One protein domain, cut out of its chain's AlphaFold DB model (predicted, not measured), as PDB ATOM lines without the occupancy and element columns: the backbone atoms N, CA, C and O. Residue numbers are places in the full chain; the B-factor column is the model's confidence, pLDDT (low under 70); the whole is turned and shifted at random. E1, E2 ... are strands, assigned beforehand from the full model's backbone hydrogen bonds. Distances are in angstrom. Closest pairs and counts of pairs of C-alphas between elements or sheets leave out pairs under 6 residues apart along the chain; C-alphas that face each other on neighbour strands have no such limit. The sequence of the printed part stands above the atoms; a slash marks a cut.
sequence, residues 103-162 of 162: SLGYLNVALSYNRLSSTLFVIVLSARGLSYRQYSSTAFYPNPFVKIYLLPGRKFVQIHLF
ATOM      1  N   SER A 103     -71.681  26.290   1.995       83.44
ATOM      2  CA  SER A 103     -71.331  24.873   2.005       83.44
ATOM      3  C   SER A 103     -72.606  24.037   1.930       83.44
ATOM      4  O   SER A 103     -73.450  24.111   2.820       83.44
ATOM      5  N   LEU A 104     -72.703  23.164   0.919       89.31
ATOM      6  CA  LEU A 104     -73.819  22.216   0.744       89.31
ATOM      7  C   LEU A 104     -73.908  21.160   1.859       89.31
ATOM      8  O   LEU A 104     -74.846  20.363   1.890       89.31
ATOM      9  N   GLY A 105     -72.926  21.142   2.757       93.06
ATOM     10  CA  GLY A 105     -72.823  20.249   3.898       93.06
ATOM     11  C   GLY A 105     -71.585  19.372   3.825       93.06
ATOM     12  O   GLY A 105     -70.759  19.480   2.921       93.06
ATOM     13  N   TYR A 106     -71.456  18.485   4.803       94.25
ATOM     14  CA  TYR A 106     -70.292  17.624   4.960       94.25
ATOM     15  C   TYR A 106     -70.713  16.158   4.938       94.25
ATOM     16  O   TYR A 106     -71.603  15.764   5.694       94.25
ATOM     17  N   LEU A 107     -70.026  15.346   4.134       95.50
ATOM     18  CA  LEU A 107     -70.113  13.885   4.158       95.50
ATOM     19  C   LEU A 107     -68.806  13.310   4.713       95.50
ATOM     20  O   LEU A 107     -67.727  13.606   4.204       95.50
ATOM     21  N   ASN A 108     -68.906  12.470   5.738       97.31
ATOM     22  CA  ASN A 108     -67.786  11.755   6.332       97.31
ATOM     23  C   ASN A 108     -67.737  10.313   5.804       97.31
ATOM     24  O   ASN A 108     -68.707   9.559   5.939       97.31
ATOM     25  N   VAL A 109     -66.608   9.931   5.206       97.62
ATOM     26  CA  VAL A 109     -66.404   8.630   4.554       97.62
ATOM     27  C   VAL A 109     -65.032   8.085   4.933       97.62
ATOM     28  O   VAL A 109     -64.043   8.813   4.894       97.62
ATOM     29  N   ALA A 110     -64.962   6.793   5.243       97.56
ATOM     30  CA  ALA A 110     -63.708   6.066   5.389       97.56
ATOM     31  C   ALA A 110     -63.450   5.184   4.161       97.56
ATOM     32  O   ALA A 110     -64.362   4.542   3.631       97.56
ATOM     33  N   LEU A 111     -62.191   5.147   3.727       97.75
ATOM     34  CA  LEU A 111     -61.727   4.375   2.578       97.75
ATOM     35  C   LEU A 111     -60.620   3.420   3.019       97.75
ATOM     36  O   LEU A 111     -59.719   3.806   3.760       97.75
ATOM     37  N   SER A 112     -60.669   2.182   2.538       97.69
ATOM     38  CA  SER A 112     -59.595   1.208   2.732       97.69
ATOM     39  C   SER A 112     -59.454   0.337   1.494       97.69
ATOM     40  O   SER A 112     -60.451  -0.062   0.899       97.69
ATOM     41  N   TYR A 113     -58.223   0.037   1.092       97.44
ATOM     42  CA  TYR A 113     -57.956  -0.815  -0.060       97.44
ATOM     43  C   TYR A 113     -57.068  -1.987   0.341       97.44
ATOM     44  O   TYR A 113     -55.949  -1.803   0.818       97.44
ATOM     45  N   ASN A 114     -57.561  -3.201   0.108       96.69
ATOM     46  CA  ASN A 114     -56.780  -4.416   0.251       96.69
ATOM     47  C   ASN A 114     -56.199  -4.806  -1.112       96.69
ATOM     48  O   ASN A 114     -56.926  -5.209  -2.021       96.69
ATOM     49  N   ARG A 115     -54.870  -4.711  -1.237       96.06
ATOM     50  CA  ARG A 115     -54.157  -5.036  -2.478       96.06
ATOM     51  C   ARG A 115     -54.193  -6.524  -2.815       96.06
ATOM     52  O   ARG A 115     -54.310  -6.854  -3.989       96.06
ATOM     53  N   LEU A 116     -54.095  -7.406  -1.819       97.19
ATOM     54  CA  LEU A 116     -54.037  -8.855  -2.037       97.19
ATOM     55  C   LEU A 116     -55.357  -9.380  -2.608       97.19
ATOM     56  O   LEU A 116     -55.350 -10.186  -3.530       97.19
ATOM     57  N   SER A 117     -56.484  -8.875  -2.105       97.19
ATOM     58  CA  SER A 117     -57.821  -9.248  -2.580       97.19
ATOM     59  C   SER A 117     -58.371  -8.321  -3.667       97.19
ATOM     60  O   SER A 117     -59.499  -8.503  -4.118       97.19
ATOM     61  N   SER A 118     -57.609  -7.297  -4.072       95.81
ATOM     62  CA  SER A 118     -58.050  -6.243  -4.997       95.81
ATOM     63  C   SER A 118     -59.409  -5.627  -4.623       95.81
ATOM     64  O   SER A 118     -60.224  -5.317  -5.489       95.81
ATOM     65  N   THR A 119     -59.662  -5.441  -3.325       95.62
ATOM     66  CA  THR A 119     -60.961  -4.990  -2.802       95.62
ATOM     67  C   THR A 119     -60.870  -3.573  -2.250       95.62
ATOM     68  O   THR A 119     -60.031  -3.291  -1.394       95.62
ATOM     69  N   LEU A 120     -61.760  -2.691  -2.709       95.81
ATOM     70  CA  LEU A 120     -61.953  -1.349  -2.160       95.81
ATOM     71  C   LEU A 120     -63.154  -1.343  -1.209       95.81
ATOM     72  O   LEU A 120     -64.272  -1.655  -1.613       95.81
ATOM     73  N   PHE A 121     -62.924  -0.939   0.034       96.56
ATOM     74  CA  PHE A 121     -63.947  -0.693   1.039       96.56
ATOM     75  C   PHE A 121     -64.265   0.799   1.090       96.56
ATOM     76  O   PHE A 121     -63.371   1.632   1.249       96.56
ATOM     77  N   VAL A 122     -65.553   1.118   0.987       97.25
ATOM     78  CA  VAL A 122     -66.087   2.474   1.130       97.25
ATOM     79  C   VAL A 122     -67.137   2.437   2.229       97.25
ATOM     80  O   VAL A 122     -68.132   1.724   2.107       97.25
ATOM     81  N   ILE A 123     -66.911   3.181   3.307       97.12
ATOM     82  CA  ILE A 123     -67.792   3.203   4.476       97.12
ATOM     83  C   ILE A 123     -68.299   4.625   4.666       97.12
ATOM     84  O   ILE A 123     -67.521   5.537   4.941       97.12
ATOM     85  N   VAL A 124     -69.610   4.813   4.543       96.50
ATOM     86  CA  VAL A 124     -70.268   6.084   4.854       96.50
ATOM     87  C   VAL A 124     -70.491   6.148   6.362       96.50
ATOM     88  O   VAL A 124     -71.186   5.299   6.913       96.50
ATOM     89  N   LEU A 125     -69.886   7.132   7.029       97.00
ATOM     90  CA  LEU A 125     -69.947   7.266   8.485       97.00
ATOM     91  C   LEU A 125     -71.103   8.169   8.912       97.00
ATOM     92  O   LEU A 125     -71.927   7.786   9.737       97.00
ATOM     93  N   SER A 126     -71.156   9.383   8.366       96.31
ATOM     94  CA  SER A 126     -72.186  10.365   8.702       96.31
ATOM     95  C   SER A 126     -72.258  11.484   7.673       96.31
ATOM     96  O   SER A 126     -71.318  11.714   6.914       96.31
ATOM     97  N   ALA A 127     -73.372  12.210   7.672       94.69
ATOM     98  CA  ALA A 127     -73.514  13.473   6.961       94.69
ATOM     99  C   ALA A 127     -74.037  14.541   7.929       94.69
ATOM    100  O   ALA A 127     -74.829  14.233   8.820       94.69
ATOM    101  N   ARG A 128     -73.587  15.789   7.783       92.88
ATOM    102  CA  ARG A 128     -74.009  16.911   8.638       92.88
ATOM    103  C   ARG A 128     -74.155  18.201   7.846       92.88
ATOM    104  O   ARG A 128     -73.391  18.442   6.915       92.88
ATOM    105  N   GLY A 129     -75.106  19.036   8.258       91.06
ATOM    106  CA  GLY A 129     -75.328  20.352   7.654       91.06
ATOM    107  C   GLY A 129     -75.674  20.295   6.166       91.06
ATOM    108  O   GLY A 129     -75.265  21.187   5.435       91.06
ATOM    109  N   LEU A 130     -76.358  19.236   5.711       89.62
ATOM    110  CA  LEU A 130     -76.764  19.117   4.312       89.62
ATOM    111  C   LEU A 130     -77.780  20.208   3.971       89.62
ATOM    112  O   LEU A 130     -78.814  20.327   4.633       89.62
ATOM    113  N   SER A 131     -77.503  20.976   2.922       86.75
ATOM    114  CA  SER A 131     -78.462  21.935   2.384       86.75
ATOM    115  C   SER A 131     -79.674  21.189   1.826       86.75
ATOM    116  O   SER A 131     -79.520  20.244   1.048       86.75
ATOM    117  N   TYR A 132     -80.880  21.626   2.175       80.38
ATOM    118  CA  TYR A 132     -82.097  21.108   1.562       80.38
ATOM    119  C   TYR A 132     -82.490  21.965   0.360       80.38
ATOM    120  O   TYR A 132     -82.479  23.193   0.424       80.38
ATOM    121  N   ARG A 133     -82.893  21.318  -0.735       74.06
ATOM    122  CA  ARG A 133     -83.517  22.016  -1.858       74.06
ATOM    123  C   ARG A 133     -84.993  22.243  -1.545       74.06
ATOM    124  O   ARG A 133     -85.782  21.304  -1.598       74.06
ATOM    125  N   GLN A 134     -85.367  23.482  -1.232       68.69
ATOM    126  CA  GLN A 134     -86.768  23.861  -1.059       68.69
ATOM    127  C   GLN A 134     -87.454  23.926  -2.427       68.69
ATOM    128  O   GLN A 134     -87.258  24.871  -3.183       68.69
ATOM    129  N   TYR A 135     -88.249  22.906  -2.752       64.56
ATOM    130  CA  TYR A 135     -89.060  22.888  -3.974       64.56
ATOM    131  C   TYR A 135     -90.507  23.363  -3.742       64.56
ATOM    132  O   TYR A 135     -91.227  23.604  -4.709       64.56
ATOM    133  N   SER A 136     -90.950  23.516  -2.488       61.53
ATOM    134  CA  SER A 136     -92.288  24.010  -2.143       61.53
ATOM    135  C   SER A 136     -92.354  24.538  -0.703       61.53
ATOM    136  O   SER A 136     -91.500  24.235   0.126       61.53
ATOM    137  N   SER A 137     -93.380  25.343  -0.408       62.81
ATOM    138  CA  SER A 137     -93.621  26.019   0.878       62.81
ATOM    139  C   SER A 137     -94.034  25.095   2.034       62.81
ATOM    140  O   SER A 137     -94.255  25.565   3.149       62.81
ATOM    141  N   THR A 138     -94.129  23.787   1.799       63.62
ATOM    142  CA  THR A 138     -94.442  22.795   2.830       63.62
ATOM    143  C   THR A 138     -93.142  22.206   3.362       63.62
ATOM    144  O   THR A 138     -92.340  21.681   2.593       63.62
ATOM    145  N   ALA A 139     -92.929  22.274   4.678       60.06
ATOM    146  CA  ALA A 139     -91.749  21.710   5.329       60.06
ATOM    147  C   ALA A 139     -91.705  20.182   5.144       60.06
ATOM    148  O   ALA A 139     -92.344  19.426   5.876       60.06
ATOM    149  N   PHE A 140     -90.970  19.728   4.132       67.62
ATOM    150  CA  PHE A 140     -90.724  18.322   3.843       67.62
ATOM    151  C   PHE A 140     -89.331  17.960   4.351       67.62
ATOM    152  O   PHE A 140     -88.334  18.499   3.872       67.62
ATOM    153  N   TYR A 141     -89.253  17.051   5.322       69.06
ATOM    154  CA  TYR A 141     -87.973  16.491   5.743       69.06
ATOM    155  C   TYR A 141     -87.503  15.505   4.666       69.06
ATOM    156  O   TYR A 141     -88.161  14.483   4.458       69.06
ATOM    157  N   PRO A 142     -86.409  15.795   3.940       74.38
ATOM    158  CA  PRO A 142     -85.905  14.879   2.927       74.38
ATOM    159  C   PRO A 142     -85.482  13.557   3.572       74.38
ATOM    160  O   PRO A 142     -84.997  13.534   4.702       74.38
ATOM    161  N   ASN A 143     -85.606  12.463   2.822       86.25
ATOM    162  CA  ASN A 143     -84.955  11.194   3.137       86.25
ATOM    163  C   ASN A 143     -83.645  11.111   2.328       86.25
ATOM    164  O   ASN A 143     -83.688  10.693   1.166       86.25
ATOM    165  N   PRO A 144     -82.506  11.595   2.862       90.56
ATOM    166  CA  PRO A 144     -81.256  11.619   2.117       90.56
ATOM    167  C   PRO A 144     -80.690  10.208   1.935       90.56
ATOM    168  O   PRO A 144     -80.764   9.366   2.827       90.56
ATOM    169  N   PHE A 145     -80.045   9.974   0.796       94.06
ATOM    170  CA  PHE A 145     -79.290   8.753   0.519       94.06
ATOM    171  C   PHE A 145     -77.971   9.101  -0.172       94.06
ATOM    172  O   PHE A 145     -77.851  10.139  -0.815       94.06
ATOM    173  N   VAL A 146     -76.969   8.227  -0.055       95.00
ATOM    174  CA  VAL A 146     -75.651   8.424  -0.677       95.00
ATOM    175  C   VAL A 146     -75.502   7.481  -1.861       95.00
ATOM    176  O   VAL A 146     -75.799   6.291  -1.756       95.00
ATOM    177  N   LYS A 147     -75.015   7.999  -2.992       93.38
ATOM    178  CA  LYS A 147     -74.746   7.210  -4.196       93.38
ATOM    179  C   LYS A 147     -73.250   7.177  -4.488       93.38
ATOM    180  O   LYS A 147     -72.606   8.217  -4.553       93.38
ATOM    181  N   ILE A 148     -72.707   5.974  -4.666       93.62
ATOM    182  CA  ILE A 148     -71.274   5.745  -4.876       93.62
ATOM    183  C   ILE A 148     -71.073   5.211  -6.292       93.62
ATOM    184  O   ILE A 148     -71.748   4.272  -6.709       93.62
ATOM    185  N   TYR A 149     -70.134   5.807  -7.022       90.81
ATOM    186  CA  TYR A 149     -69.767   5.386  -8.370       90.81
ATOM    187  C   TYR A 149     -68.256   5.191  -8.458       90.81
ATOM    188  O   TYR A 149     -67.489   6.057  -8.038       90.81
ATOM    189  N   LEU A 150     -67.834   4.079  -9.053       88.44
ATOM    190  CA  LEU A 150     -66.447   3.864  -9.453       88.44
ATOM    191  C   LEU A 150     -66.334   4.224 -10.933       88.44
ATOM    192  O   LEU A 150     -66.909   3.549 -11.783       88.44
ATOM    193  N   LEU A 151     -65.642   5.319 -11.238       84.88
ATOM    194  CA  LEU A 151     -65.469   5.772 -12.615       84.88
ATOM    195  C   LEU A 151     -64.289   5.023 -13.260       84.88
ATOM    196  O   LEU A 151     -63.159   5.174 -12.790       84.88
ATOM    197  N   PRO A 152     -64.503   4.233 -14.329       79.50
ATOM    198  CA  PRO A 152     -63.405   3.592 -15.040       79.50
ATOM    199  C   PRO A 152     -62.544   4.639 -15.766       79.50
ATOM    200  O   PRO A 152     -63.050   5.622 -16.304       79.50
ATOM    201  N   GLY A 153     -61.225   4.434 -15.793       62.88
ATOM    202  CA  GLY A 153     -60.309   5.196 -16.656       62.88
ATOM    203  C   GLY A 153     -59.835   6.560 -16.141       62.88
ATOM    204  O   GLY A 153     -59.051   7.216 -16.824       62.88
ATOM    205  N   ARG A 154     -60.225   6.993 -14.938       53.31
ATOM    206  CA  ARG A 154     -59.639   8.177 -14.288       53.31
ATOM    207  C   ARG A 154     -58.832   7.712 -13.087       53.31
ATOM    208  O   ARG A 154     -59.371   7.069 -12.197       53.31
ATOM    209  N   LYS A 155     -57.538   8.040 -13.038       53.91
ATOM    210  CA  LYS A 155     -56.643   7.705 -11.911       53.91
ATOM    211  C   LYS A 155     -57.041   8.391 -10.581       53.91
ATOM    212  O   LYS A 155     -56.297   8.297  -9.614       53.91
ATOM    213  N   PHE A 156     -58.202   9.051 -10.522       54.19
ATOM    214  CA  PHE A 156     -58.722   9.788  -9.374       54.19
ATOM    215  C   PHE A 156     -60.238   9.572  -9.266       54.19
ATOM    216  O   PHE A 156     -60.959   9.664 -10.263       54.19
ATOM    217  N   VAL A 157     -60.713   9.282  -8.052       48.22
ATOM    218  CA  VAL A 157     -62.134   9.090  -7.734       48.22
ATOM    219  C   VAL A 157     -62.733  10.446  -7.371       48.22
ATOM    220  O   VAL A 157     -62.356  11.036  -6.363       48.22
ATOM    221  N   GLN A 158     -63.666  10.939  -8.185       54.00
ATOM    222  CA  GLN A 158     -64.443  12.141  -7.882       54.00
ATOM    223  C   GLN A 158     -65.822  11.716  -7.378       54.00
ATOM    224  O   GLN A 158     -66.613  11.133  -8.120       54.00
ATOM    225  N   ILE A 159     -66.089  11.980  -6.102       60.88
ATOM    226  CA  ILE A 159     -67.361  11.662  -5.452       60.88
ATOM    227  C   ILE A 159     -68.293  12.858  -5.659       60.88
ATOM    228  O   ILE A 159     -68.025  13.944  -5.155       60.88
ATOM    229  N   HIS A 160     -69.377  12.662  -6.411       55.19
ATOM    230  CA  HIS A 160     -70.468  13.633  -6.512       55.19
ATOM    231  C   HIS A 160     -71.604  13.219  -5.576       55.19
ATOM    232  O   HIS A 160     -72.208  12.160  -5.748       55.19
ATOM    233  N   LEU A 161     -71.878  14.072  -4.595       47.84
ATOM    234  CA  LEU A 161     -73.063  14.029  -3.743       47.84
ATOM    235  C   LEU A 161     -74.258  14.626  -4.509       47.84
ATOM    236  O   LEU A 161     -74.105  15.675  -5.138       47.84
ATOM    237  N   PHE A 162     -75.416  13.961  -4.463       55.56
ATOM    238  CA  PHE A 162     -76.712  14.494  -4.908       55.56
ATOM    239  C   PHE A 162     -77.618  14.692  -3.701       55.56
ATOM    240  O   PHE A 162     -77.592  13.797  -2.826       55.56
TER     241      PHE A 162
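AT A GLANCE: This is residues 103 to 162 of the 162 residues of an uncharacterized protein of Toxocara canis (UniProt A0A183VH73). With little regular structure, this is one long two-stranded hairpin, E1 and E2, and a long unnamed stretch, residues 129 to 162, that loops out past the hairpin's open end, runs back alongside it and turns back again near residue 154. The printed part has 60 residues; the two antiparallel strands, E1 then E2, hold 19 of them, and the class is all strand. It is only just loose, close to extended, with a radius of gyration of the C-alphas of 15.4 A and spans of 52 by 23 by 18 A.

IN THESE COORDINATES: E1, residues 106 to 114, begins at C-alpha 106 (-70.292, 17.624, 4.960) and is 26.3 A long. E2, residues 119 to 128, is 27.9 A long and ends at C-alpha 128 (-74.009, 16.911, 8.638).

HOW THE PARTS SIT: E1 and E2 form a hairpin with a tight link, their directions 165 degrees apart. N 106 and O 128, 2.9 A apart, are within hydrogen-bond range. Residues 114 to 119 stand free.

THE WHOLE: The C-alphas farthest apart, of Leu 116 and Ser 137, are 52.8 A apart. The printed part has no cut. pLDDT is under 70 at residues 134 to 141 and 153 to 162.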